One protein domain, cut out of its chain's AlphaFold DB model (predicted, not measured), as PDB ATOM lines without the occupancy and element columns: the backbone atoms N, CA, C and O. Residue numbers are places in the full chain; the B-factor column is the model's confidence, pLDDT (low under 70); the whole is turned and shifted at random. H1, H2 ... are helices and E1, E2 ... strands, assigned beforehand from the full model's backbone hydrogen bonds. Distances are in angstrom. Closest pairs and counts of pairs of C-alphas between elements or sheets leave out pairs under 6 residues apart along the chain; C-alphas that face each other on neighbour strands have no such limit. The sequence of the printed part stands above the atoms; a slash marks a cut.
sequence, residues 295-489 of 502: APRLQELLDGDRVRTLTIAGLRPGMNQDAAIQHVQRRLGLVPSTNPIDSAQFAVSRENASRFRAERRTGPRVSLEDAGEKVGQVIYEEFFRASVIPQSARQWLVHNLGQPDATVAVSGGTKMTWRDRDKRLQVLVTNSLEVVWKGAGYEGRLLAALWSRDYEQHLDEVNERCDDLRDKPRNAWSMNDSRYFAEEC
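What this domain is: This is residues 295 to 489 of the 502 residues of an uncharacterized protein of Porticoccaceae bacterium (UniProt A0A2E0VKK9). A broad, twisted sheet of eight antiparallel strands has helices over both faces: H2 and H4 cover different parts of one face, and H5 rises from the opposite face directly after the last strand, E8. H6 folds back beside the far part of H5, and the two make an arm that reaches away from the sheet. The printed part has 195 residues, with six named helices and eight named strands in the order H1 H2 E1 E2 H3 E3 E4 H4 E5 E6 E7 E8 H5 H6; the class is mixed, helices and strands. The order across the sheet is E1 E2 E3 E4 E8 E7 E6 E5. The whole is compact, with a radius of gyration of the C-alphas of 18.5 A, and spans 54 by 41 by 34 A.

Where its parts are: H1, residues 295 to 301, begins at C-alpha 295 at (4.480, -25.266, -83.327). After residues 302 to 320, with no named element, come H2, residues 321 to 331, 15.1 A long, and the short strands E1, residues 334 to 336, and E2, residues 345 to 348. H3, residues 353 to 356, precedes E3, residues 360 to 371, 31.3 A, and E4, residues 374 to 384, 30.7 A. H4, residues 390 to 401, measures 16.1 A. Then follow E5, residues 406 to 410, E6, residues 413 to 420, 23.7 A, E7, residues 423 to 434, 33.5 A, and E8, residues 441 to 452, 35.9 A, which ends at C-alpha 452 at (-3.258, -10.191, -64.850). H5, residues 453 to 470, is 25.8 A long, and H6, residues 479 to 488, 14.1 A, ends at C-alpha 488 at (-0.222, 7.931, -68.024).

How they stand to each other: In the sheet, E1 and E5 are the edge strands. E5 E6 E7 E8 form a meander, each strand the antiparallel neighbour of the one before. E7 bends by 50 degrees at residue 431; it is the antiparallel neighbour of E8, and across this pair N 428 and O 447 are within hydrogen-bond range at 2.8 A. E4 and E8 stand at 166 degrees, with N 380 and O 448 2.8 A apart. E3 and E4 are a hairpin, with N 365 and O 381 at 2.8 A. The helices on both faces make three layers, H2 and H4 on one face and H5 on the other. H2 has a height over the sheet of 7.4 A and lies only just over E2, with 3 of its C-alphas falling on that strand; it runs along the strands. H4, at 9.9 A, lies over E7 and E6 and also runs along them; its closest C-alphas to E7 are those of Pro 390 and Val 429, 5.9 A. H3 is on the same face as H2. H1 only just is on the sheet, which it only grazes with residues 297 to 301; it touches H4, at residues 392 to 396 alone, where the C-alphas of Ala 295 and Ala 393 are closest at 5.4 A. H5 stands up from the sheet, its line rising 46 degrees; the C-alphas of Gly 376 in E4 and Tyr 455 are 4.9 A apart. H6 is not on the sheet and touches H5, at residues 462 to 469 alone, opposite ways at a steep tilt of 50 degrees; Cys 466 and Phe 485 have the closest C-alphas, 6.6 A. In H1, H2, H4, H5 and H6 every O i to N i+4 pair is within hydrogen-bond range; H3 is too short for such a pair.

The domain as a whole: The two C-alphas farthest apart are those of His 399 and Asn 475, 56.4 A. The printed part has no cut, and its one long link is H1 to H2. Mean pLDDT of the printed part is 85.9; residues 338 to 343, 354 to 359, 361 and 433 to 442 are under 70.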
ATOM      1  N   ALA A 295       4.638 -24.355 -84.461       90.69
ATOM      2  CA  ALA A 295       4.480 -25.266 -83.327       90.69
ATOM      3  C   ALA A 295       5.776 -25.453 -82.507       90.69
ATOM      4  O   ALA A 295       5.720 -25.270 -81.287       90.69
ATOM      5  N   PRO A 296       6.963 -25.699 -83.110       91.12
ATOM      6  CA  PRO A 296       8.215 -25.779 -82.350       91.12
ATOM      7  C   PRO A 296       8.542 -24.464 -81.641       91.12
ATOM      8  O   PRO A 296       9.006 -24.455 -80.505       91.12
ATOM      9  N   ARG A 297       8.248 -23.330 -82.291       89.56
ATOM     10  CA  ARG A 297       8.519 -22.012 -81.718       89.56
ATOM     11  C   ARG A 297       7.633 -21.720 -80.513       89.56
ATOM     12  O   ARG A 297       8.113 -21.182 -79.523       89.56
ATOM     13  N   LEU A 298       6.355 -22.080 -80.592       93.00
ATOM     14  CA  LEU A 298       5.411 -21.946 -79.488       93.00
ATOM     15  C   LEU A 298       5.796 -22.841 -78.307       93.00
ATOM     16  O   LEU A 298       5.697 -22.384 -77.177       93.00
ATOM     17  N   GLN A 299       6.312 -24.046 -78.566       93.00
ATOM     18  CA  GLN A 299       6.825 -24.951 -77.534       93.00
ATOM     19  C   GLN A 299       8.011 -24.369 -76.753       93.00
ATOM     20  O   GLN A 299       8.124 -24.592 -75.552       93.00
ATOM     21  N   GLU A 300       8.904 -23.637 -77.421       90.75
ATOM     22  CA  GLU A 300      10.014 -22.938 -76.761       90.75
ATOM     23  C   GLU A 300       9.560 -21.665 -76.036       90.75
ATOM     24  O   GLU A 300      10.172 -21.247 -75.052       90.75
ATOM     25  N   LEU A 301       8.539 -20.999 -76.581       92.62
ATOM     26  CA  LEU A 301       8.089 -19.695 -76.117       92.62
ATOM     27  C   LEU A 301       7.145 -19.797 -74.920       92.62
ATOM     28  O   LEU A 301       7.236 -18.975 -74.014       92.62
ATOM     29  N   LEU A 302       6.209 -20.737 -74.941       94.56
ATOM     30  CA  LEU A 302       5.140 -20.853 -73.961       94.56
ATOM     31  C   LEU A 302       5.406 -22.055 -73.061       94.56
ATOM     32  O   LEU A 302       5.439 -23.188 -73.532       94.56
ATOM     33  N   ASP A 303       5.571 -21.792 -71.768       93.81
ATOM     34  CA  ASP A 303       5.806 -22.828 -70.760       93.81
ATOM     35  C   ASP A 303       4.709 -22.786 -69.694       93.81
ATOM     36  O   ASP A 303       4.427 -21.721 -69.140       93.81
ATOM     37  N   GLY A 304       4.080 -23.933 -69.438       90.00
ATOM     38  CA  GLY A 304       2.918 -24.095 -68.564       90.00
ATOM     39  C   GLY A 304       1.787 -24.898 -69.216       90.00
ATOM     40  O   GLY A 304       1.611 -24.897 -70.430       90.00
ATOM     41  N   ASP A 305       1.000 -25.583 -68.389       86.94
ATOM     42  CA  ASP A 305      -0.114 -26.452 -68.794       86.94
ATOM     43  C   ASP A 305      -1.466 -25.719 -68.872       86.94
ATOM     44  O   ASP A 305      -2.446 -26.247 -69.394       86.94
ATOM     45  N   ARG A 306      -1.549 -24.511 -68.302       90.94
ATOM     46  CA  ARG A 306      -2.757 -23.677 -68.248       90.94
ATOM     47  C   ARG A 306      -2.387 -22.204 -68.289       90.94
ATOM     48  O   ARG A 306      -1.310 -21.814 -67.852       90.94
ATOM     49  N   VAL A 307      -3.324 -21.355 -68.707       91.50
ATOM     50  CA  VAL A 307      -3.106 -19.897 -68.801       91.50
ATOM     51  C   VAL A 307      -2.687 -19.281 -67.461       91.50
ATOM     52  O   VAL A 307      -1.827 -18.404 -67.441       91.50
ATOM     53  N   ARG A 308      -3.222 -19.765 -66.332       90.06
ATOM     54  CA  ARG A 308      -2.855 -19.272 -64.991       90.06
ATOM     55  C   ARG A 308      -1.394 -19.546 -64.591       90.06
ATOM     56  O   ARG A 308      -0.834 -18.806 -63.786       90.06
ATOM     57  N   THR A 309      -0.801 -20.632 -65.094       91.88
ATOM     58  CA  THR A 309       0.579 -21.068 -64.804       91.88
ATOM     59  C   THR A 309       1.551 -20.688 -65.916       91.88
ATOM     60  O   THR A 309       2.758 -20.829 -65.731       91.88
ATOM     61  N   LEU A 310       1.032 -20.187 -67.037       94.12
ATOM     62  CA  LEU A 310       1.790 -19.916 -68.243       94.12
ATOM     63  C   LEU A 310       2.844 -18.826 -68.031       94.12
ATOM     64  O   LEU A 310       2.625 -17.827 -67.340       94.12
ATOM     65  N   THR A 311       3.967 -18.993 -68.710       95.69
ATOM     66  CA  THR A 311       4.971 -17.954 -68.912       95.69
ATOM     67  C   THR A 311       5.224 -17.764 -70.404       95.69
ATOM     68  O   THR A 311       5.085 -18.698 -71.192       95.69
ATOM     69  N   ILE A 312       5.608 -16.548 -70.795       95.44
ATOM     70  CA  ILE A 312       6.078 -16.233 -72.144       95.44
ATOM     71  C   ILE A 312       7.586 -16.001 -72.062       95.44
ATOM     72  O   ILE A 312       8.036 -15.050 -71.430       95.44
ATOM     73  N   ALA A 313       8.377 -16.883 -72.665       93.12
ATOM     74  CA  ALA A 313       9.835 -16.905 -72.575       93.12
ATOM     75  C   ALA A 313      10.350 -16.884 -71.118       93.12
ATOM     76  O   ALA A 313      11.379 -16.272 -70.816       93.12
ATOM     77  N   GLY A 314       9.623 -17.523 -70.193       93.69
ATOM     78  CA  GLY A 314       9.920 -17.519 -68.757       93.69
ATOM     79  C   GLY A 314       9.467 -16.265 -67.996       93.69
ATOM     80  O   GLY A 314       9.760 -16.148 -66.809       93.69
ATOM     81  N   LEU A 315       8.765 -15.332 -68.646       94.69
ATOM     82  CA  LEU A 315       8.207 -14.121 -68.037       94.69
ATOM     83  C   LEU A 315       6.721 -14.306 -67.729       94.69
ATOM     84  O   LEU A 315       5.991 -14.929 -68.500       94.69
ATOM     85  N   ARG A 316       6.244 -13.724 -66.626       94.12
ATOM     86  CA  ARG A 316       4.821 -13.749 -66.258       94.12
ATOM     87  C   ARG A 316       4.393 -12.486 -65.507       94.12
ATOM     88  O   ARG A 316       5.201 -11.923 -64.765       94.12
ATOM     89  N   PRO A 317       3.116 -12.090 -65.603       92.56
ATOM     90  CA  PRO A 317       2.572 -11.008 -64.793       92.56
ATOM     91  C   PRO A 317       2.638 -11.330 -63.298       92.56
ATOM     92  O   PRO A 317       2.341 -12.460 -62.892       92.56
ATOM     93  N   GLY A 318       2.968 -10.331 -62.484       90.25
ATOM     94  CA  GLY A 318       3.186 -10.430 -61.041       90.25
ATOM     95  C   GLY A 318       4.650 -10.633 -60.636       90.25
ATOM     96  O   GLY A 318       4.947 -10.620 -59.442       90.25
ATOM     97  N   MET A 319       5.568 -10.812 -61.595       92.44
ATOM     98  CA  MET A 319       7.009 -10.750 -61.326       92.44
ATOM     99  C   MET A 319       7.418  -9.336 -60.916       92.44
ATOM    100  O   MET A 319       6.834  -8.366 -61.386       92.44
ATOM    101  N   ASN A 320       8.439  -9.222 -60.067       92.88
ATOM    102  CA  ASN A 320       9.079  -7.937 -59.804       92.88
ATOM    103  C   ASN A 320       9.689  -7.381 -61.104       92.88
ATOM    104  O   ASN A 320      10.280  -8.140 -61.882       92.88
ATOM    105  N   GLN A 321       9.530  -6.075 -61.320       88.88
ATOM    106  CA  GLN A 321       9.914  -5.412 -62.564       88.88
ATOM    107  C   GLN A 321      11.412  -5.558 -62.870       88.88
ATOM    108  O   GLN A 321      11.779  -6.027 -63.948       88.88
ATOM    109  N   ASP A 322      12.285  -5.278 -61.900       88.56
ATOM    110  CA  ASP A 322      13.739  -5.376 -62.078       88.56
ATOM    111  C   ASP A 322      14.184  -6.805 -62.400       88.56
ATOM    112  O   ASP A 322      15.048  -7.028 -63.253       88.56
ATOM    113  N   ALA A 323      13.568  -7.799 -61.754       91.56
ATOM    114  CA  ALA A 323      13.846  -9.204 -62.032       91.56
ATOM    115  C   ALA A 323      13.450  -9.595 -63.468       91.56
ATOM    116  O   ALA A 323      14.185 -10.327 -64.135       91.56
ATOM    117  N   ALA A 324      12.315  -9.090 -63.963       91.69
ATOM    118  CA  ALA A 324      11.873  -9.321 -65.334       91.69
ATOM    119  C   ALA A 324      12.809  -8.653 -66.354       91.69
ATOM    120  O   ALA A 324      13.224  -9.300 -67.317       91.69
ATOM    121  N   ILE A 325      13.232  -7.410 -66.099       91.25
ATOM    122  CA  ILE A 325      14.212  -6.691 -66.928       91.25
ATOM    123  C   ILE A 325      15.539  -7.460 -66.987       91.25
ATOM    124  O   ILE A 325      16.074  -7.701 -68.073       91.25
ATOM    125  N   GLN A 326      16.057  -7.919 -65.842       90.56
ATOM    126  CA  GLN A 326      17.289  -8.712 -65.800       90.56
ATOM    127  C   GLN A 326      17.156 -10.036 -66.559       90.56
ATOM    128  O   GLN A 326      18.103 -10.451 -67.231       90.56
ATOM    129  N   HIS A 327      15.999 -10.700 -66.484       93.06
ATOM    130  CA  HIS A 327      15.737 -11.923 -67.244       93.06
ATOM    131  C   HIS A 327      15.747 -11.657 -68.751       93.06
ATOM    132  O   HIS A 327      16.421 -12.374 -69.493       93.06
ATOM    133  N   VAL A 328      15.080 -10.595 -69.207       90.75
ATOM    134  CA  VAL A 328      15.077 -10.184 -70.620       90.75
ATOM    135  C   VAL A 328      16.498  -9.884 -71.113       90.75
ATOM    136  O   VAL A 328      16.913 -10.382 -72.162       90.75
ATOM    137  N   GLN A 329      17.285  -9.143 -70.336       89.94
ATOM    138  CA  GLN A 329      18.640  -8.760 -70.728       89.94
ATOM    139  C   GLN A 329      19.626  -9.931 -70.708       89.94
ATOM    140  O   GLN A 329      20.370 -10.128 -71.667       89.94
ATOM    141  N   ARG A 330      19.643 -10.735 -69.639       88.31
ATOM    142  CA  ARG A 330      20.649 -11.798 -69.467       88.31
ATOM    143  C   ARG A 330      20.279 -13.090 -70.176       88.31
ATOM    144  O   ARG A 330      21.154 -13.745 -70.731       88.31
ATOM    145  N   ARG A 331      19.002 -13.482 -70.134       85.31
ATOM    146  CA  ARG A 331      18.552 -14.783 -70.649       85.31
ATOM    147  C   ARG A 331      18.097 -14.702 -72.097       85.31
ATOM    148  O   ARG A 331      18.396 -15.610 -72.865       85.31
ATOM    149  N   LEU A 332      17.403 -13.626 -72.473       85.69
ATOM    150  CA  LEU A 332      16.962 -13.417 -73.857       85.69
ATOM    151  C   LEU A 332      17.965 -12.596 -74.682       85.69
ATOM    152  O   LEU A 332      17.874 -12.587 -75.909       85.69
ATOM    153  N   GLY A 333      18.939 -11.941 -74.037       86.75
ATOM    154  CA  GLY A 333      19.969 -11.153 -74.720       86.75
ATOM    155  C   GLY A 333      19.421  -9.896 -75.401       86.75
ATOM    156  O   GLY A 333      20.006  -9.433 -76.386       86.75
ATOM    157  N   LEU A 334      18.276  -9.384 -74.936       88.81
ATOM    158  CA  LEU A 334      17.623  -8.206 -75.507       88.81
ATOM    159  C   LEU A 334      18.060  -6.941 -74.772       88.81
ATOM    160  O   LEU A 334      18.239  -6.936 -73.557       88.81
ATOM    161  N   VAL A 335      18.214  -5.854 -75.516       88.81
ATOM    162  CA  VAL A 335      18.605  -4.544 -74.989       88.81
ATOM    163  C   VAL A 335      17.407  -3.595 -75.000       88.81
ATOM    164  O   VAL A 335      16.522  -3.773 -75.842       88.81
ATOM    165  N   PRO A 336      17.355  -2.593 -74.103       87.38
ATOM    166  CA  PRO A 336      16.324  -1.563 -74.149       87.38
ATOM    167  C   PRO A 336      16.246  -0.913 -75.536       87.38
ATOM    168  O   PRO A 336      17.267  -0.566 -76.137       87.38
ATOM    169  N   SER A 337      15.031  -0.777 -76.057       78.88
ATOM    170  CA  SER A 337      14.760  -0.076 -77.306       78.88
ATOM    171  C   SER A 337      15.045   1.413 -77.115       78.88
ATOM    172  O   SER A 337      14.615   2.012 -76.137       78.88
ATOM    173  N   THR A 338      15.744   2.045 -78.057       62.72
ATOM    174  CA  THR A 338      16.082   3.481 -77.996       62.72
ATOM    175  C   THR A 338      14.893   4.399 -78.305       62.72
ATOM    176  O   THR A 338      15.100   5.565 -78.634       62.72
ATOM    177  N   ASN A 339      13.661   3.881 -78.291       54.81
ATOM    178  CA  ASN A 339      12.475   4.662 -78.612       54.81
ATOM    179  C   ASN A 339      12.010   5.399 -77.341       54.81
ATOM    180  O   ASN A 339      11.631   4.739 -76.378       54.81
ATOM    181  N   PRO A 340      12.044   6.741 -77.305       41.50
ATOM    182  CA  PRO A 340      11.961   7.526 -76.068       41.50
ATOM    183  C   PRO A 340      10.558   7.611 -75.435       41.50
ATOM    184  O   PRO A 340      10.350   8.448 -74.565       41.50
ATOM    185  N   ILE A 341       9.595   6.798 -75.883       47.88
ATOM    186  CA  ILE A 341       8.171   6.943 -75.532       47.88
ATOM    187  C   ILE A 341       7.670   5.810 -74.615       47.88
ATOM    188  O   ILE A 341       6.798   6.067 -73.798       47.88
ATOM    189  N   ASP A 342       8.267   4.611 -74.659       53.16
ATOM    190  CA  ASP A 342       7.796   3.446 -73.891       53.16
ATOM    191  C   ASP A 342       8.963   2.828 -73.095       53.16
ATOM    192  O   ASP A 342       9.845   2.173 -73.658       53.16
ATOM    193  N   SER A 343       9.009   3.041 -71.776       54.84
ATOM    194  CA  SER A 343      10.193   2.786 -70.935       54.84
ATOM    195  C   SER A 343      10.511   1.317 -70.611       54.84
ATOM    196  O   SER A 343      11.437   1.057 -69.847       54.84
ATOM    197  N   ALA A 344       9.838   0.336 -71.215       76.38
ATOM    198  CA  ALA A 344      10.111  -1.082 -70.952       76.38
ATOM    199  C   ALA A 344       9.965  -1.985 -72.191       76.38
ATOM    200  O   ALA A 344       9.557  -3.147 -72.109       76.38
ATOM    201  N   GLN A 345      10.341  -1.460 -73.361       87.56
ATOM    202  CA  GLN A 345      10.489  -2.249 -74.586       87.56
ATOM    203  C   GLN A 345      11.933  -2.708 -74.785       87.56
ATOM    204  O   GLN A 345      12.875  -1.923 -74.692       87.56
ATOM    205  N   PHE A 346      12.107  -3.975 -75.146       90.25
ATOM    206  CA  PHE A 346      13.395  -4.618 -75.368       90.25
ATOM    207  C   PHE A 346      13.433  -5.263 -76.748       90.25
ATOM    208  O   PHE A 346      12.472  -5.896 -77.180       90.25
ATOM    209  N   ALA A 347      14.559  -5.129 -77.439       88.50
ATOM    210  CA  ALA A 347      14.765  -5.682 -78.771       88.50
ATOM    211  C   ALA A 347      16.191  -6.218 -78.927       88.50
ATOM    212  O   ALA A 347      17.078  -5.967 -78.112       88.50
ATOM    213  N   VAL A 348      16.434  -6.969 -79.997       85.31
ATOM    214  CA  VAL A 348      17.778  -7.472 -80.301       85.31
ATOM    215  C   VAL A 348      18.739  -6.320 -80.612       85.31
ATOM    216  O   VAL A 348      18.413  -5.417 -81.383       85.31
ATOM    217  N   SER A 349      19.951  -6.378 -80.050       80.75
ATOM    218  CA  SER A 349      21.013  -5.407 -80.337       80.75
ATOM    219  C   SER A 349      21.438  -5.442 -81.813       80.75
ATOM    220  O   SER A 349      21.315  -6.459 -82.499       80.75
ATOM    221  N   ARG A 350      22.001  -4.337 -82.324       74.75
ATOM    222  CA  ARG A 350      22.511  -4.286 -83.711       74.75
ATOM    223  C   ARG A 350      23.548  -5.375 -84.004       74.75
ATOM    224  O   ARG A 350      23.543  -5.923 -85.103       74.75
ATOM    225  N   GLU A 351      24.392  -5.693 -83.028       73.44
ATOM    226  CA  GLU A 351      25.436  -6.719 -83.123       73.44
ATOM    227  C   GLU A 351      24.839  -8.128 -83.243       73.44
ATOM    228  O   GLU A 351      25.270  -8.914 -84.085       73.44
ATOM    229  N   ASN A 352      23.775  -8.414 -82.486       72.50
ATOM    230  CA  ASN A 352      23.115  -9.720 -82.488       72.50
ATOM    231  C   ASN A 352      22.066  -9.874 -83.596       72.50
ATOM    232  O   ASN A 352      21.606 -10.985 -83.858       72.50
ATOM    233  N   ALA A 353      21.693  -8.790 -84.282       71.94
ATOM    234  CA  ALA A 353      20.676  -8.820 -85.327       71.94
ATOM    235  C   ALA A 353      21.024  -9.798 -86.462       71.94
ATOM    236  O   ALA A 353      20.125 -10.424 -87.017       71.94
ATOM    237  N   SER A 354      22.310  -9.958 -86.799       69.81
ATOM    238  CA  SER A 354      22.786 -10.866 -87.854       69.81
ATOM    239  C   SER A 354      22.409 -12.329 -87.602       69.81
ATOM    240  O   SER A 354      22.009 -13.010 -88.545       69.81
ATOM    241  N   ARG A 355      22.434 -12.782 -86.340       69.75
ATOM    242  CA  ARG A 355      22.075 -14.151 -85.931       69.75
ATOM    243  C   ARG A 355      20.631 -14.511 -86.278       69.75
ATOM    244  O   ARG A 355      20.344 -15.659 -86.588       69.75
ATOM    245  N   PHE A 356      19.726 -13.536 -86.243       69.50
ATOM    246  CA  PHE A 356      18.301 -13.762 -86.484       69.50
ATOM    247  C   PHE A 356      17.899 -13.571 -87.954       69.50
ATOM    248  O   PHE A 356      16.786 -13.927 -88.324       69.50
ATOM    249  N   ARG A 357      18.785 -13.048 -88.817       68.44
ATOM    250  CA  ARG A 357      18.454 -12.691 -90.212       68.44
ATOM    251  C   ARG A 357      18.195 -13.877 -91.142       68.44
ATOM    252  O   ARG A 357      17.671 -13.640 -92.222       68.44
ATOM    253  N   ALA A 358      18.577 -15.102 -90.781       65.44
ATOM    254  CA  ALA A 358      18.345 -16.267 -91.639       65.44
ATOM    255  C   ALA A 358      16.840 -16.542 -91.814       65.44
ATOM    256  O   ALA A 358      16.364 -16.671 -92.936       65.44
ATOM    257  N   GLU A 359      16.087 -16.517 -90.713       63.81
ATOM    258  CA  GLU A 359      14.652 -16.849 -90.688       63.81
ATOM    259  C   GLU A 359      13.769 -15.630 -90.374       63.81
ATOM    260  O   GLU A 359      12.597 -15.566 -90.755       63.81
ATOM    261  N   ARG A 360      14.328 -14.628 -89.684       72.75
ATOM    262  CA  ARG A 360      13.570 -13.511 -89.114       72.75
ATOM    263  C   ARG A 360      13.880 -12.199 -89.812       72.75
ATOM    264  O   ARG A 360      14.989 -11.935 -90.297       72.75
ATOM    265  N   ARG A 361      12.859 -11.354 -89.889       68.88
ATOM    266  CA  ARG A 361      12.977 -10.008 -90.454       68.88
ATOM    267  C   ARG A 361      13.606  -9.072 -89.433       68.88
ATOM    268  O   ARG A 361      14.550  -8.348 -89.744       68.88
ATOM    269  N   THR A 362      13.130  -9.178 -88.197       70.12
ATOM    270  CA  THR A 362      13.719  -8.581 -87.002       70.12
ATOM    271  C   THR A 362      13.821  -9.650 -85.914       70.12
ATOM    272  O   THR A 362      13.113 -10.655 -85.947       70.12
ATOM    273  N   GLY A 363      14.763  -9.491 -84.984       78.50
ATOM    274  CA  GLY A 363      14.806 -10.354 -83.804       78.50
ATOM    275  C   GLY A 363      13.599 -10.121 -82.880       78.50
ATOM    276  O   GLY A 363      12.856  -9.164 -83.104       78.50
ATOM    277  N   PRO A 364      13.398 -10.963 -81.851       87.56
ATOM    278  CA  PRO A 364      12.245 -10.842 -80.971       87.56
ATOM    279  C   PRO A 364      12.232  -9.516 -80.218       87.56
ATOM    280  O   PRO A 364      13.285  -8.954 -79.893       87.56
ATOM    281  N   ARG A 365      11.021  -9.047 -79.927       90.50
ATOM    282  CA  ARG A 365      10.767  -7.887 -79.078       90.50
ATOM    283  C   ARG A 365       9.929  -8.294 -77.881       90.50
ATOM    284  O   ARG A 365       9.033  -9.127 -78.002       90.50
ATOM    285  N   VAL A 366      10.240  -7.701 -76.739       92.56
ATOM    286  CA  VAL A 366       9.505  -7.902 -75.492       92.56
ATOM    287  C   VAL A 366       9.111  -6.547 -74.939       92.56
ATOM    288  O   VAL A 366       9.980  -5.696 -74.779       92.56
ATOM    289  N   SER A 367       7.837  -6.367 -74.620       92.06
ATOM    290  CA  SER A 367       7.358  -5.224 -73.843       92.06
ATOM    291  C   SER A 367       6.888  -5.720 -72.484       92.06
ATOM    292  O   SER A 367       6.155  -6.711 -72.401       92.06
ATOM    293  N   LEU A 368       7.329  -5.047 -71.431       91.88
ATOM    294  CA  LEU A 368       6.839  -5.248 -70.075       91.88
ATOM    295  C   LEU A 368       6.041  -4.003 -69.711       91.88
ATOM    296  O   LEU A 368       6.589  -2.913 -69.755       91.88
ATOM    297  N   GLU A 369       4.757  -4.151 -69.417       89.56
ATOM    298  CA  GLU A 369       3.947  -3.034 -68.933       89.56
ATOM    299  C   GLU A 369       3.796  -3.135 -67.420       89.56
ATOM    300  O   GLU A 369       3.567  -4.227 -66.877       89.56
ATOM    301  N   ASP A 370       3.895  -1.989 -66.761       83.94
ATOM    302  CA  ASP A 370       4.043  -1.898 -65.315       83.94
ATOM    303  C   ASP A 370       2.677  -1.826 -64.626       83.94
ATOM    304  O   ASP A 370       1.730  -1.219 -65.119       83.94
ATOM    305  N   ALA A 371       2.576  -2.450 -63.454       79.19
ATOM    306  CA  ALA A 371       1.446  -2.353 -62.535       79.19
ATOM    307  C   ALA A 371       1.989  -2.050 -61.130       79.19
ATOM    308  O   ALA A 371       2.040  -2.921 -60.254       79.19
ATOM    309  N   GLY A 372       2.495  -0.830 -60.938       77.25
ATOM    310  CA  GLY A 372       3.302  -0.479 -59.766       77.25
ATOM    311  C   GLY A 372       4.695  -1.119 -59.837       77.25
ATOM    312  O   GLY A 372       5.378  -1.001 -60.844       77.25
ATOM    313  N   GLU A 373       5.128  -1.827 -58.788       81.00
ATOM    314  CA  GLU A 373       6.469  -2.457 -58.720       81.00
ATOM    315  C   GLU A 373       6.562  -3.838 -59.410       81.00
ATOM    316  O   GLU A 373       7.582  -4.539 -59.331       81.00
ATOM    317  N   LYS A 374       5.472  -4.284 -60.043       89.81
ATOM    318  CA  LYS A 374       5.357  -5.603 -60.672       89.81
ATOM    319  C   LYS A 374       4.965  -5.478 -62.137       89.81
ATOM    320  O   LYS A 374       4.255  -4.557 -62.521       89.81
ATOM    321  N   VAL A 375       5.329  -6.491 -62.917       91.19
ATOM    322  CA  VAL A 375       4.893  -6.643 -64.308       91.19
ATOM    323  C   VAL A 375       3.381  -6.890 -64.343       91.19
ATOM    324  O   VAL A 375       2.910  -7.911 -63.834       91.19
ATOM    325  N   GLY A 376       2.620  -5.997 -64.969       91.12
ATOM    326  CA  GLY A 376       1.181  -6.140 -65.207       91.12
ATOM    327  C   GLY A 376       0.854  -6.915 -66.484       91.12
ATOM    328  O   GLY A 376      -0.036  -7.774 -66.492       91.12
ATOM    329  N   GLN A 377       1.626  -6.677 -67.546       94.25
ATOM    330  CA  GLN A 377       1.500  -7.361 -68.833       94.25
ATOM    331  C   GLN A 377       2.873  -7.666 -69.438       94.25
ATOM    332  O   GLN A 377       3.793  -6.859 -69.389       94.25
ATOM    333  N   VAL A 378       2.988  -8.838 -70.056       95.25
ATOM    334  CA  VAL A 378       4.112  -9.228 -70.911       95.25
ATOM    335  C   VAL A 378       3.602  -9.303 -72.343       95.25
ATOM    336  O   VAL A 378       2.600  -9.972 -72.592       95.25
ATOM    337  N   ILE A 379       4.290  -8.657 -73.281       94.69
ATOM    338  CA  ILE A 379       4.036  -8.752 -74.723       94.69
ATOM    339  C   ILE A 379       5.296  -9.276 -75.399       94.69
ATOM    340  O   ILE A 379       6.386  -8.772 -75.156       94.69
ATOM    341  N   TYR A 380       5.142 -10.270 -76.261       93.81
ATOM    342  CA  TYR A 380       6.211 -10.878 -77.035       93.81
ATOM    343  C   TYR A 380       5.882 -10.844 -78.517       93.81
ATOM    344  O   TYR A 380       4.820 -11.319 -78.915       93.81
ATOM    345  N   GLU A 381       6.798 -10.331 -79.330       91.56
ATOM    346  CA  GLU A 381       6.605 -10.126 -80.761       91.56
ATOM    347  C   GLU A 381       7.767 -10.679 -81.589       91.56
ATOM    348  O   GLU A 381       8.936 -10.411 -81.305       91.56
ATOM    349  N   GLU A 382       7.440 -11.388 -82.670       89.44
ATOM    350  CA  GLU A 382       8.391 -11.842 -83.684       89.44
ATOM    351  C   GLU A 382       7.871 -11.626 -85.106       89.44
ATOM    352  O   GLU A 382       6.699 -11.871 -85.403       89.44
ATOM    353  N   PHE A 383       8.792 -11.236 -85.995       86.44
ATOM    354  CA  PHE A 383       8.543 -11.052 -87.423       86.44
ATOM    355  C   PHE A 383       9.409 -11.996 -88.257       86.44
ATOM    356  O   PHE A 383      10.641 -12.004 -88.151       86.44
ATOM    357  N   PHE A 384       8.771 -12.733 -89.152       84.25
ATOM    358  CA  PHE A 384       9.373 -13.739 -90.015       84.25
ATOM    359  C   PHE A 384       9.481 -13.234 -91.456       84.25
ATOM    360  O   PHE A 384       8.690 -12.400 -91.894       84.25
ATOM    361  N   ARG A 385      10.487 -13.726 -92.190       78.12
ATOM    362  CA  ARG A 385      10.684 -13.394 -93.618       78.12
ATOM    363  C   ARG A 385       9.782 -14.192 -94.561       78.12
ATOM    364  O   ARG A 385       9.604 -13.794 -95.709       78.12
ATOM    365  N   ALA A 386       9.273 -15.322 -94.083       80.00
ATOM    366  CA  ALA A 386       8.338 -16.179 -94.793       80.00
ATOM    367  C   ALA A 386       6.941 -16.066 -94.178       80.00
ATOM    368  O   ALA A 386       6.771 -15.558 -93.065       80.00
ATOM    369  N   SER A 387       5.944 -16.591 -94.887       85.25
ATOM    370  CA  SER A 387       4.627 -16.795 -94.298       85.25
ATOM    371  C   SER A 387       4.707 -17.819 -93.162       85.25
ATOM    372  O   SER A 387       5.416 -18.817 -93.243       85.25
ATOM    373  N   VAL A 388       3.974 -17.582 -92.085       87.81
ATOM    374  CA  VAL A 388       3.761 -18.567 -91.019       87.81
ATOM    375  C   VAL A 388       2.517 -19.389 -91.334       87.81
ATOM    376  O   VAL A 388       1.612 -18.894 -92.002       87.81
ATOM    377  N   ILE A 389       2.437 -20.631 -90.858       89.62
ATOM    378  CA  ILE A 389       1.266 -21.502 -91.038       89.62
ATOM    379  C   ILE A 389       0.308 -21.280 -89.852       89.62
ATOM    380  O   ILE A 389       0.496 -21.910 -88.807       89.62
ATOM    381  N   PRO A 390      -0.752 -20.448 -89.944       87.25
ATOM    382  CA  PRO A 390      -1.542 -20.077 -88.763       87.25
ATOM    383  C   PRO A 390      -2.323 -21.261 -88.184       87.25
ATOM    384  O   PRO A 390      -2.571 -21.331 -86.983       87.25
ATOM    385  N   GLN A 391      -2.672 -22.228 -89.037       88.62
ATOM    386  CA  GLN A 391      -3.348 -23.454 -88.628       88.62
ATOM    387  C   GLN A 391      -2.474 -24.326 -87.716       88.62
ATOM    388  O   GLN A 391      -3.003 -24.866 -86.749       88.62
ATOM    389  N   SER A 392      -1.162 -24.407 -87.971       90.00
ATOM    390  CA  SER A 392      -0.219 -25.149 -87.117       90.00
ATOM    391  C   SER A 392      -0.165 -24.550 -85.709       90.00
ATOM    392  O   SER A 392      -0.368 -25.250 -84.719       90.00
ATOM    393  N   ALA A 393      -0.035 -23.220 -85.626       91.56
ATOM    394  CA  ALA A 393      -0.052 -22.479 -84.374       91.56
ATOM    395  C   ALA A 393      -1.361 -22.696 -83.610       91.56
ATOM    396  O   ALA A 393      -1.347 -23.000 -82.420       91.56
ATOM    397  N   ARG A 394      -2.504 -22.587 -84.300       93.56
ATOM    398  CA  ARG A 394      -3.821 -22.823 -83.701       93.56
ATOM    399  C   ARG A 394      -3.957 -24.246 -83.168       93.56
ATOM    400  O   ARG A 394      -4.434 -24.415 -82.053       93.56
ATOM    401  N   GLN A 395      -3.574 -25.255 -83.949       93.94
ATOM    402  CA  GLN A 395      -3.657 -26.655 -83.532       93.94
ATOM    403  C   GLN A 395      -2.801 -26.913 -82.295       93.94
ATOM    404  O   GLN A 395      -3.297 -27.501 -81.339       93.94
ATOM    405  N   TRP A 396      -1.565 -26.408 -82.279       95.06
ATOM    406  CA  TRP A 396      -0.684 -26.523 -81.120       95.06
ATOM    407  C   TRP A 396      -1.276 -25.826 -79.885       95.06
ATOM    408  O   TRP A 396      -1.336 -26.428 -78.814       95.06
ATOM    409  N   LEU A 397      -1.784 -24.595 -80.024       95.19
ATOM    410  CA  LEU A 397      -2.374 -23.838 -78.912       95.19
ATOM    411  C   LEU A 397      -3.627 -24.519 -78.354       95.19
ATOM    412  O   LEU A 397      -3.762 -24.647 -77.142       95.19
ATOM    413  N   VAL A 398      -4.520 -24.996 -79.223       95.00
ATOM    414  CA  VAL A 398      -5.743 -25.700 -78.806       95.00
ATOM    415  C   VAL A 398      -5.418 -27.035 -78.141       95.00
ATOM    416  O   VAL A 398      -6.073 -27.403 -77.170       95.00
ATOM    417  N   HIS A 399      -4.409 -27.752 -78.639       94.44
ATOM    418  CA  HIS A 399      -3.970 -29.011 -78.046       94.44
ATOM    419  C   HIS A 399      -3.420 -28.818 -76.626       94.44
ATOM    420  O   HIS A 399      -3.760 -29.595 -75.740       94.44
ATOM    421  N   ASN A 400      -2.611 -27.776 -76.405       93.94
ATOM    422  CA  ASN A 400      -1.929 -27.557 -75.126       93.94
ATOM    423  C   ASN A 400      -2.757 -26.759 -74.104       93.94
ATOM    424  O   ASN A 400      -2.638 -27.008 -72.910       93.94
ATOM    425  N   LEU A 401      -3.591 -25.809 -74.543       94.44
ATOM    426  CA  LEU A 401      -4.326 -24.889 -73.657       94.44
ATOM    427  C   LEU A 401      -5.850 -25.080 -73.691       94.44
ATOM    428  O   LEU A 401      -6.565 -24.434 -72.924       94.44
ATOM    429  N   GLY A 402      -6.365 -25.946 -74.566       93.88
ATOM    430  CA  GLY A 402      -7.799 -26.113 -74.800       93.88
ATOM    431  C   GLY A 402      -8.390 -25.067 -75.754       93.88
ATOM    432  O   GLY A 402      -7.684 -24.259 -76.363       93.88
ATOM    433  N   GLN A 403      -9.716 -25.093 -75.920       95.56
ATOM    434  CA  GLN A 403     -10.411 -24.163 -76.819       95.56
ATOM    435  C   GLN A 403     -10.304 -22.712 -76.312       95.56
ATOM    436  O   GLN A 403     -10.494 -22.488 -75.118       95.56
ATOM    437  N   PRO A 404     -10.021 -21.729 -77.189       96.25
ATOM    438  CA  PRO A 404     -10.032 -20.320 -76.810       96.25
ATOM    439  C   PRO A 404     -11.453 -19.846 -76.500       96.25
ATOM    440  O   PRO A 404     -12.397 -20.203 -77.206       96.25
ATOM    441  N   ASP A 405     -11.591 -18.957 -75.519       96.38
ATOM    442  CA  ASP A 405     -12.869 -18.315 -75.184       96.38
ATOM    443  C   ASP A 405     -13.353 -17.380 -76.296       96.38
ATOM    444  O   ASP A 405     -14.551 -17.174 -76.475       96.38
ATOM    445  N   ALA A 406     -12.419 -16.786 -77.046       95.69
ATOM    446  CA  ALA A 406     -12.740 -15.933 -78.180       95.69
ATOM    447  C   ALA A 406     -11.718 -16.078 -79.306       95.69
ATOM    448  O   ALA A 406     -10.507 -16.113 -79.083       95.69
ATOM    449  N   THR A 407     -12.221 -16.097 -80.538       94.94
ATOM    450  CA  THR A 407     -11.415 -16.079 -81.760       94.94
ATOM    451  C   THR A 407     -11.908 -14.952 -82.653       94.94
ATOM    452  O   THR A 407     -13.075 -14.930 -83.034       94.94
ATOM    453  N   VAL A 408     -11.024 -14.014 -82.985       94.81
ATOM    454  CA  VAL A 408     -11.330 -12.843 -83.811       94.81
ATOM    455  C   VAL A 408     -10.484 -12.902 -85.076       94.81
ATOM    456  O   VAL A 408      -9.254 -12.973 -85.010       94.81
ATOM    457  N   ALA A 409     -11.142 -12.880 -86.234       90.06
ATOM    458  CA  ALA A 409     -10.461 -12.726 -87.512       90.06
ATOM    459  C   ALA A 409      -9.898 -11.304 -87.619       90.06
ATOM    460  O   ALA A 409     -10.579 -10.330 -87.304       90.06
ATOM    461  N   VAL A 410      -8.652 -11.188 -88.063       88.75
ATOM    462  CA  VAL A 410      -7.986  -9.903 -88.292       88.75
ATOM    463  C   VAL A 410      -7.318  -9.922 -89.660       88.75
ATOM    464  O   VAL A 410      -7.168 -10.985 -90.265       88.75
ATOM    465  N   SER A 411      -6.906  -8.756 -90.159       81.88
ATOM    466  CA  SER A 411      -6.212  -8.675 -91.446       81.88
ATOM    467  C   SER A 411      -4.999  -9.610 -91.461       81.88
ATOM    468  O   SER A 411      -4.113  -9.513 -90.610       81.88
ATOM    469  N   GLY A 412      -5.000 -10.557 -92.399       80.56
ATOM    470  CA  GLY A 412      -3.910 -11.509 -92.565       80.56
ATOM    471  C   GLY A 412      -3.861 -12.658 -91.555       80.56
ATOM    472  O   GLY A 412      -2.931 -13.457 -91.624       80.56
ATOM    473  N   GLY A 413      -4.809 -12.797 -90.620       88.69
ATOM    474  CA  GLY A 413      -4.738 -13.897 -89.657       88.69
ATOM    475  C   GLY A 413      -5.806 -13.931 -88.572       88.69
ATOM    476  O   GLY A 413      -6.985 -13.668 -88.807       88.69
ATOM    477  N   THR A 414      -5.418 -14.361 -87.372       92.38
ATOM    478  CA  THR A 414      -6.369 -14.654 -86.290       92.38
ATOM    479  C   THR A 414      -5.795 -14.301 -84.924       92.38
ATOM    480  O   THR A 414      -4.665 -14.669 -84.604       92.38
ATOM    481  N   LYS A 415      -6.607 -13.622 -84.106       95.44
ATOM    482  CA  LYS A 415      -6.363 -13.377 -82.682       95.44
ATOM    483  C   LYS A 415      -7.193 -14.353 -81.853       95.44
ATOM    484  O   LYS A 415      -8.417 -14.359 -81.946       95.44
ATOM    485  N   MET A 416      -6.537 -15.161 -81.034       97.12
ATOM    486  CA  MET A 416      -7.161 -16.110 -80.112       97.12
ATOM    487  C   MET A 416      -6.961 -15.627 -78.676       97.12
ATOM    488  O   MET A 416      -5.901 -15.099 -78.348       97.12
ATOM    489  N   THR A 417      -7.987 -15.769 -77.839       96.94
ATOM    490  CA  THR A 417      -7.983 -15.326 -76.438       96.94
ATOM    491  C   THR A 417      -8.374 -16.475 -75.523       96.94
ATOM    492  O   THR A 417      -9.385 -17.126 -75.777       96.94
ATOM    493  N   TRP A 418      -7.626 -16.652 -74.438       96.75
ATOM    494  CA  TRP A 418      -7.958 -17.549 -73.335       96.75
ATOM    495  C   TRP A 418      -7.953 -16.776 -72.016       96.75
ATOM    496  O   TRP A 418      -7.091 -15.923 -71.791       96.75
ATOM    497  N   ARG A 419      -8.889 -17.088 -71.131       94.25
ATOM    498  CA  ARG A 419      -9.039 -16.546 -69.787       94.25
ATOM    499  C   ARG A 419      -9.069 -17.706 -68.804       94.25
ATOM    500  O   ARG A 419      -9.858 -18.633 -68.936       94.25
ATOM    501  N   ASP A 420      -8.236 -17.623 -67.779       92.25
ATOM    502  CA  ASP A 420      -8.262 -18.556 -66.656       92.25
ATOM    503  C   ASP A 420      -8.100 -17.756 -65.368       92.25
ATOM    504  O   ASP A 420      -7.029 -17.214 -65.093       92.25
ATOM    505  N   ARG A 421      -9.192 -17.662 -64.598       87.75
ATOM    506  CA  ARG A 421      -9.291 -16.927 -63.327       87.75
ATOM    507  C   ARG A 421      -8.777 -15.485 -63.411       87.75
ATOM    508  O   ARG A 421      -9.522 -14.590 -63.796       87.75
ATOM    509  N   ASP A 422      -7.539 -15.265 -62.986       88.75
ATOM    510  CA  ASP A 422      -6.870 -13.980 -62.828       88.75
ATOM    511  C   ASP A 422      -5.894 -13.669 -63.973       88.75
ATOM    512  O   ASP A 422      -5.223 -12.639 -63.926       88.75
ATOM    513  N   LYS A 423      -5.798 -14.529 -64.997       92.31
ATOM    514  CA  LYS A 423      -4.915 -14.337 -66.154       92.31
ATOM    515  C   LYS A 423      -5.680 -14.381 -67.468       92.31
ATOM    516  O   LYS A 423      -6.648 -15.129 -67.634       92.31
ATOM    517  N   ARG A 424      -5.194 -13.610 -68.439       94.94
ATOM    518  CA  ARG A 424      -5.649 -13.660 -69.828       94.94
ATOM    519  C   ARG A 424      -4.445 -13.745 -70.762       94.94
ATOM    520  O   ARG A 424      -3.489 -12.989 -70.612       94.94
ATOM    521  N   LEU A 425      -4.517 -14.674 -71.712       96.81
ATOM    522  CA  LEU A 425      -3.577 -14.838 -72.816       96.81
ATOM    523  C   LEU A 425      -4.260 -14.398 -74.111       96.81
ATOM    524  O   LEU A 425      -5.381 -14.818 -74.402       96.81
ATOM    525  N   GLN A 426      -3.559 -13.618 -74.925       97.25
ATOM    526  CA  GLN A 426      -3.884 -13.439 -76.336       97.25
ATOM    527  C   GLN A 426      -2.722 -13.876 -77.205       97.25
ATOM    528  O   GLN A 426      -1.581 -13.512 -76.940       97.25
ATOM    529  N   VAL A 427      -3.032 -14.603 -78.274       96.44
ATOM    530  CA  VAL A 427      -2.069 -14.944 -79.319       96.44
ATOM    531  C   VAL A 427      -2.628 -14.505 -80.659       96.44
ATOM    532  O   VAL A 427      -3.743 -14.860 -81.037       96.44
ATOM    533  N   LEU A 428      -1.843 -13.719 -81.374       94.75
ATOM    534  CA  LEU A 428      -2.109 -13.220 -82.705       94.75
ATOM    535  C   LEU A 428      -1.081 -13.826 -83.658       94.75
ATOM    536  O   LEU A 428       0.125 -13.674 -83.465       94.75
ATOM    537  N   VAL A 429      -1.576 -14.489 -84.697       93.00
ATOM    538  CA  VAL A 429      -0.754 -15.010 -85.789       93.00
ATOM    539  C   VAL A 429      -1.271 -14.420 -87.085       93.00
ATOM    540  O   VAL A 429      -2.445 -14.619 -87.409       93.00
ATOM    541  N   THR A 430      -0.426 -13.696 -87.815       90.25
ATOM    542  CA  THR A 430      -0.802 -13.068 -89.089       90.25
ATOM    543  C   THR A 430       0.254 -13.258 -90.163       90.25
ATOM    544  O   THR A 430       1.430 -13.457 -89.885       90.25
ATOM    545  N   ASN A 431      -0.195 -13.180 -91.408       86.81
ATOM    546  CA  ASN A 431       0.606 -13.014 -92.602       86.81
ATOM    547  C   ASN A 431       0.137 -11.733 -93.282       86.81
ATOM    548  O   ASN A 431      -1.028 -11.626 -93.660       86.81
ATOM    549  N   SER A 432       1.026 -10.767 -93.459       78.06
ATOM    550  CA  SER A 432       0.746  -9.576 -94.261       78.06
ATOM    551  C   SER A 432       1.743  -9.470 -95.407       78.06
ATOM    552  O   SER A 432       2.845 -10.005 -95.324       78.06
ATOM    553  N   LEU A 433       1.342  -8.845 -96.512       63.62
ATOM    554  CA  LEU A 433       2.250  -8.545 -97.614       63.62
ATOM    555  C   LEU A 433       2.670  -7.086 -97.478       63.62
ATOM    556  O   LEU A 433       1.842  -6.190 -97.642       63.62
ATOM    557  N   GLU A 434       3.942  -6.841 -97.182       59.44
ATOM    558  CA  GLU A 434       4.448  -5.477 -97.111       59.44
ATOM    559  C   GLU A 434       5.047  -5.084 -98.466       59.44
ATOM    560  O   GLU A 434       5.997  -5.702 -98.951       59.44
ATOM    561  N   VAL A 435       4.455  -4.071 -99.107       53.84
ATOM    562  CA  VAL A 435       4.732  -3.740-100.519       53.84
ATOM    563  C   VAL A 435       5.600  -2.480-100.680       53.84
ATOM    564  O   VAL A 435       6.074  -2.194-101.773       53.84
ATOM    565  N   VAL A 436       5.831  -1.708 -99.607       44.88
ATOM    566  CA  VAL A 436       6.258  -0.294 -99.727       44.88
ATOM    567  C   VAL A 436       7.737  -0.033 -99.361       44.88
ATOM    568  O   VAL A 436       8.258   1.034 -99.668       44.88
ATOM    569  N   TRP A 437       8.475  -0.992 -98.782       46.78
ATOM    570  CA  TRP A 437       9.846  -0.760 -98.277       46.78
ATOM    571  C   TRP A 437      10.934  -1.627 -98.938       46.78
ATOM    572  O   TRP A 437      10.649  -2.679 -99.510       46.78
ATOM    573  N   LYS A 438      12.209  -1.190 -98.845       42.47
ATOM    574  CA  LYS A 438      13.425  -1.944 -99.244       42.47
ATOM    575  C   LYS A 438      13.547  -3.234 -98.411       42.47
ATOM    576  O   LYS A 438      14.285  -3.295 -97.433       42.47
ATOM    577  N   GLY A 439      12.762  -4.235 -98.787       50.38
ATOM    578  CA  GLY A 439      12.534  -5.478 -98.051       50.38
ATOM    579  C   GLY A 439      11.106  -6.003 -98.224       50.38
ATOM    580  O   GLY A 439      10.577  -6.575 -97.272       50.38
ATOM    581  N   ALA A 440      10.487  -5.739 -99.382       49.75
ATOM    582  CA  ALA A 440       9.147  -6.191 -99.739       49.75
ATOM    583  C   ALA A 440       9.068  -7.724 -99.727       49.75
ATOM    584  O   ALA A 440       9.982  -8.401-100.204       49.75
ATOM    585  N   GLY A 441       7.990  -8.264 -99.165       58.03
ATOM    586  CA  GLY A 441       7.819  -9.701 -98.971       58.03
ATOM    587  C   GLY A 441       6.690 -10.034 -97.999       58.03
ATOM    588  O   GLY A 441       5.999  -9.144 -97.499       58.03
ATOM    589  N   TYR A 442       6.497 -11.330 -97.751       60.44
ATOM    590  CA  TYR A 442       5.586 -11.789 -96.707       60.44
ATOM    591  C   TYR A 442       6.164 -11.466 -95.330       60.44
ATOM    592  O   TYR A 442       7.311 -11.780 -95.025       60.44
ATOM    593  N   GLU A 443       5.334 -10.871 -94.492       72.94
ATOM    594  CA  GLU A 443       5.580 -10.654 -93.081       72.94
ATOM    595  C   GLU A 443       4.671 -11.594 -92.296       72.94
ATOM    596  O   GLU A 443       3.499 -11.295 -92.038       72.94
ATOM    597  N   GLY A 444       5.217 -12.761 -91.956       85.75
ATOM    598  CA  GLY A 444       4.648 -13.597 -90.913       85.75
ATOM    599  C   GLY A 444       4.897 -12.937 -89.559       85.75
ATOM    600  O   GLY A 444       6.014 -12.503 -89.280       85.75
ATOM    601  N   ARG A 445       3.884 -12.855 -88.705       89.50
ATOM    602  CA  ARG A 445       3.981 -12.249 -87.375       89.50
ATOM    603  C   ARG A 445       3.376 -13.179 -86.339       89.50
ATOM    604  O   ARG A 445       2.267 -13.683 -86.521       89.50
ATOM    605  N   LEU A 446       4.109 -13.375 -85.250       92.50
ATOM    606  CA  LEU A 446       3.623 -13.998 -84.025       92.50
ATOM    607  C   LEU A 446       3.677 -12.951 -82.919       92.50
ATOM    608  O   LEU A 446       4.732 -12.378 -82.653       92.50
ATOM    609  N   LEU A 447       2.545 -12.718 -82.272       94.12
ATOM    610  CA  LEU A 447       2.431 -11.800 -81.154       94.12
ATOM    611  C   LEU A 447       1.666 -12.498 -80.030       94.12
ATOM    612  O   LEU A 447       0.559 -12.980 -80.241       94.12
ATOM    613  N   ALA A 448       2.255 -12.577 -78.845       95.81
ATOM    614  CA  ALA A 448       1.639 -13.177 -77.669       95.81
ATOM    615  C   ALA A 448       1.653 -12.171 -76.522       95.81
ATOM    616  O   ALA A 448       2.676 -11.545 -76.267       95.81
ATOM    617  N   ALA A 449       0.537 -12.019 -75.821       96.44
ATOM    618  CA  ALA A 449       0.475 -11.214 -74.613       96.44
ATOM    619  C   ALA A 449      -0.169 -11.988 -73.471       96.44
ATOM    620  O   ALA A 449      -1.160 -12.685 -73.670       96.44
ATOM    621  N   LEU A 450       0.387 -11.827 -72.275       96.44
ATOM    622  CA  LEU A 450      -0.106 -12.413 -71.034       96.44
ATOM    623  C   LEU A 450      -0.197 -11.314 -69.978       96.44
ATOM    624  O   LEU A 450       0.767 -10.579 -69.782       96.44
ATOM    625  N   TRP A 451      -1.334 -11.190 -69.299       94.62
ATOM    626  CA  TRP A 451      -1.549 -10.164 -68.268       94.62
ATOM    627  C   TRP A 451      -2.437 -10.662 -67.133       94.62
ATOM    628  O   TRP A 451      -3.090 -11.707 -67.246       94.62
ATOM    629  N   SER A 452      -2.414  -9.929 -66.016       93.12
ATOM    630  CA  SER A 452      -3.258 -10.191 -64.850       93.12
ATOM    631  C   SER A 452      -4.551  -9.379 -64.853       93.12
ATOM    632  O   SER A 452      -4.655  -8.323 -65.475       93.12
ATOM    633  N   ARG A 453      -5.532  -9.866 -64.093       90.06
ATOM    634  CA  ARG A 453      -6.756  -9.132 -63.767       90.06
ATOM    635  C   ARG A 453      -6.468  -7.858 -62.970       90.06
ATOM    636  O   ARG A 453      -7.106  -6.845 -63.219       90.06
ATOM    637  N   ASP A 454      -5.485  -7.889 -62.073       89.56
ATOM    638  CA  ASP A 454      -5.073  -6.701 -61.313       89.56
ATOM    639  C   ASP A 454      -4.600  -5.580 -62.247       89.56
ATOM    640  O   ASP A 454      -4.886  -4.411 -62.018       89.56
ATOM    641  N   TYR A 455      -3.923  -5.937 -63.345       91.50
ATOM    642  CA  TYR A 455      -3.506  -4.963 -64.346       91.50
ATOM    643  C   TYR A 455      -4.679  -4.440 -65.187       91.50
ATOM    644  O   TYR A 455      -4.710  -3.261 -65.519       91.50
ATOM    645  N   GLU A 456      -5.671  -5.285 -65.495       90.12
ATOM    646  CA  GLU A 456      -6.935  -4.826 -66.097       90.12
ATOM    647  C   GLU A 456      -7.597  -3.749 -65.233       90.12
ATOM    648  O   GLU A 456      -7.904  -2.674 -65.739       90.12
ATOM    649  N   GLN A 457      -7.730  -4.008 -63.932       89.94
ATOM    650  CA  GLN A 457      -8.308  -3.050 -62.995       89.94
ATOM    651  C   GLN A 457      -7.469  -1.770 -62.887       89.94
ATOM    652  O   GLN A 457      -8.019  -0.674 -62.928       89.94
ATOM    653  N   HIS A 458      -6.141  -1.897 -62.806       89.56
ATOM    654  CA  HIS A 458      -5.243  -0.744 -62.786       89.56
ATOM    655  C   HIS A 458      -5.443   0.157 -64.013       89.56
ATOM    656  O   HIS A 458      -5.528   1.374 -63.879       89.56
ATOM    657  N   LEU A 459      -5.558  -0.426 -65.212       90.62
ATOM    658  CA  LEU A 459      -5.802   0.352 -66.425       90.62
ATOM    659  C   LEU A 459      -7.175   1.025 -66.429       90.62
ATOM    660  O   LEU A 459      -7.288   2.136 -66.947       90.62
ATOM    661  N   ASP A 460      -8.204   0.393 -65.867       91.50
ATOM    662  CA  ASP A 460      -9.525   1.009 -65.724       91.50
ATOM    663  C   ASP A 460      -9.464   2.242 -64.805       91.50
ATOM    664  O   ASP A 460      -9.939   3.307 -65.199       91.50
ATOM    665  N   GLU A 461      -8.778   2.147 -63.661       91.06
ATOM    666  CA  GLU A 461      -8.544   3.273 -62.739       91.06
ATOM    667  C   GLU A 461      -7.726   4.397 -63.404       91.06
ATOM    668  O   GLU A 461      -8.039   5.585 -63.268       91.06
ATOM    669  N   VAL A 462      -6.690   4.037 -64.174       89.94
ATOM    670  CA  VAL A 462      -5.887   5.005 -64.937       89.94
ATOM    671  C   VAL A 462      -6.746   5.732 -65.966       89.94
ATOM    672  O   VAL A 462      -6.674   6.957 -66.067       89.94
ATOM    673  N   ASN A 463      -7.562   4.993 -66.721       91.81
ATOM    674  CA  ASN A 463      -8.435   5.551 -67.747       91.81
ATOM    675  C   ASN A 463      -9.500   6.475 -67.156       91.81
ATOM    676  O   ASN A 463      -9.714   7.549 -67.711       91.81
ATOM    677  N   GLU A 464     -10.129   6.085 -66.047       92.69
ATOM    678  CA  GLU A 464     -11.112   6.912 -65.342       92.69
ATOM    679  C   GLU A 464     -10.486   8.243 -64.916       92.69
ATOM    680  O   GLU A 464     -10.994   9.312 -65.257       92.69
ATOM    681  N   ARG A 465      -9.296   8.201 -64.304       92.50
ATOM    682  CA  ARG A 465      -8.569   9.421 -63.932       92.50
ATOM    683  C   ARG A 465      -8.178  10.273 -65.139       92.50
ATOM    684  O   ARG A 465      -8.178  11.501 -65.057       92.50
ATOM    685  N   CYS A 466      -7.804   9.652 -66.253       92.25
ATOM    686  CA  CYS A 466      -7.486  10.377 -67.479       92.25
ATOM    687  C   CYS A 466      -8.714  11.061 -68.083       92.25
ATOM    688  O   CYS A 466      -8.596  12.198 -68.539       92.25
ATOM    689  N   ASP A 467      -9.868  10.397 -68.081       91.44
ATOM    690  CA  ASP A 467     -11.132  10.969 -68.547       91.44
ATOM    691  C   ASP A 467     -11.532  12.164 -67.651       91.44
ATOM    692  O   ASP A 467     -11.735  13.264 -68.168       91.44
ATOM    693  N   ASP A 468     -11.437  12.027 -66.323       91.88
ATOM    694  CA  ASP A 468     -11.652  13.123 -65.361       91.88
ATOM    695  C   ASP A 468     -10.748  14.345 -65.602       91.88
ATOM    696  O   ASP A 468     -11.156  15.494 -65.403       91.88
ATOM    697  N   LEU A 469      -9.483  14.126 -65.979       91.88
ATOM    698  CA  LEU A 469      -8.545  15.211 -66.274       91.88
ATOM    699  C   LEU A 469      -8.848  15.893 -67.611       91.88
ATOM    700  O   LEU A 469      -8.668  17.109 -67.713       91.88
ATOM    701  N   ARG A 470      -9.317  15.146 -68.619       90.50
ATOM    702  CA  ARG A 470      -9.721  15.704 -69.924       90.50
ATOM    703  C   ARG A 470     -10.927  16.631 -69.794       90.50
ATOM    704  O   ARG A 470     -10.972  17.636 -70.502       90.50
ATOM    705  N   ASP A 471     -11.837  16.330 -68.872       90.12
ATOM    706  CA  ASP A 471     -13.046  17.124 -68.625       90.12
ATOM    707  C   ASP A 471     -12.783  18.390 -67.788       90.12
ATOM    708  O   ASP A 471     -13.614  19.300 -67.732       90.12
ATOM    709  N   LYS A 472     -11.599  18.503 -67.167       90.62
ATOM    710  CA  LYS A 472     -11.178  19.696 -66.418       90.62
ATOM    711  C   LYS A 472     -10.434  20.685 -67.321       90.62
ATOM    712  O   LYS A 472      -9.519  20.290 -68.049       90.62
ATOM    713  N   PRO A 473     -10.718  21.999 -67.230       90.50
ATOM    714  CA  PRO A 473      -9.952  22.993 -67.971       90.50
ATOM    715  C   PRO A 473      -8.492  23.001 -67.484       90.50
ATOM    716  O   PRO A 473      -8.224  22.895 -66.288       90.50
ATOM    717  N   ARG A 474      -7.528  23.136 -68.405       86.50
ATOM    718  CA  ARG A 474      -6.086  22.985 -68.100       86.50
ATOM    719  C   ARG A 474      -5.557  23.931 -67.019       86.50
ATOM    720  O   ARG A 474      -4.601  23.595 -66.334       86.50
ATOM    721  N   ASN A 475      -6.157  25.107 -66.853       90.69
ATOM    722  CA  ASN A 475      -5.791  26.059 -65.796       90.69
ATOM    723  C   ASN A 475      -6.211  25.600 -64.386       90.69
ATOM    724  O   ASN A 475      -5.785  26.208 -63.410       90.69
ATOM    725  N   ALA A 476      -7.028  24.550 -64.281       91.44
ATOM    726  CA  ALA A 476      -7.409  23.905 -63.029       91.44
ATOM    727  C   ALA A 476      -6.545  22.674 -62.698       91.44
ATOM    728  O   ALA A 476      -6.781  22.019 -61.684       91.44
ATOM    729  N   TRP A 477      -5.565  22.327 -63.542       94.69
ATOM    730  CA  TRP A 477      -4.679  21.191 -63.297       94.69
ATOM    731  C   TRP A 477      -3.606  21.558 -62.276       94.69
ATOM    732  O   TRP A 477      -2.935  22.585 -62.396       94.69
ATOM    733  N   SER A 478      -3.385  20.685 -61.296       94.06
ATOM    734  CA  SER A 478      -2.187  20.781 -60.467       94.06
ATOM    735  C   SER A 478      -0.934  20.394 -61.270       94.06
ATOM    736  O   SER A 478      -1.008  19.798 -62.352       94.06
ATOM    737  N   MET A 479       0.254  20.679 -60.725       91.25
ATOM    738  CA  MET A 479       1.509  20.174 -61.305       91.25
ATOM    739  C   MET A 479       1.535  18.637 -61.345       91.25
ATOM    740  O   MET A 479       2.046  18.057 -62.300       91.25
ATOM    741  N   ASN A 480       0.936  17.980 -60.347       91.62
ATOM    742  CA  ASN A 480       0.834  16.523 -60.297       91.62
ATOM    743  C   ASN A 480      -0.115  15.980 -61.368       91.62
ATOM    744  O   ASN A 480       0.193  14.959 -61.972       91.62
ATOM    745  N   ASP A 481      -1.228  16.666 -61.634       92.88
ATOM    746  CA  ASP A 481      -2.161  16.281 -62.698       92.88
ATOM    747  C   ASP A 481      -1.531  16.447 -64.075       92.88
ATOM    748  O   ASP A 481      -1.654  15.569 -64.921       92.88
ATOM    749  N   SER A 482      -0.788  17.536 -64.273       89.62
ATOM    750  CA  SER A 482      -0.045  17.766 -65.513       89.62
ATOM    751  C   SER A 482       1.004  16.678 -65.755       89.62
ATOM    752  O   SER A 482       1.116  16.181 -66.874       89.62
ATOM    753  N   ARG A 483       1.748  16.280 -64.709       89.00
ATOM    754  CA  ARG A 483       2.735  15.194 -64.797       89.00
ATOM    755  C   ARG A 483       2.065  13.849 -65.072       89.00
ATOM    756  O   ARG A 483       2.429  13.183 -66.031       89.00
ATOM    757  N   TYR A 484       1.047  13.497 -64.287       89.50
ATOM    758  CA  TYR A 484       0.296  12.256 -64.463       89.50
ATOM    759  C   TYR A 484      -0.323  12.163 -65.860       89.50
ATOM    760  O   TYR A 484      -0.231  11.128 -66.504       89.50
ATOM    761  N   PHE A 485      -0.913  13.249 -66.368       88.75
ATOM    762  CA  PHE A 485      -1.502  13.256 -67.702       88.75
ATOM    763  C   PHE A 485      -0.462  13.011 -68.799       88.75
ATOM    764  O   PHE A 485      -0.738  12.292 -69.755       88.75
ATOM    765  N   ALA A 486       0.727  13.599 -68.668       85.31
ATOM    766  CA  ALA A 486       1.806  13.412 -69.631       85.31
ATOM    767  C   ALA A 486       2.375  11.981 -69.623       85.31
ATOM    768  O   ALA A 486       2.759  11.486 -70.680       85.31
ATOM    769  N   GLU A 487       2.429  11.338 -68.455       82.50
ATOM    770  CA  GLU A 487       3.000   9.995 -68.271       82.50
ATOM    771  C   GLU A 487       1.980   8.882 -68.567       82.50
ATOM    772  O   GLU A 487       2.283   7.911 -69.258       82.50
ATOM    773  N   GLU A 488       0.745   9.028 -68.081       84.25
ATOM    774  CA  GLU A 488      -0.222   7.931 -68.024       84.25
ATOM    775  C   GLU A 488      -1.377   8.044 -69.016       84.25
ATOM    776  O   GLU A 488      -1.998   7.031 -69.347       84.25
ATOM    777  N   CYS A 489      -1.674   9.239 -69.528       86.81
ATOM    778  CA  CYS A 489      -2.842   9.432 -70.379       86.81
ATOM    779  C   CYS A 489      -2.492   9.362 -71.870       86.81
ATOM    780  O   CYS A 489      -1.610  10.076 -72.347       86.81
TER     781      CYS A 489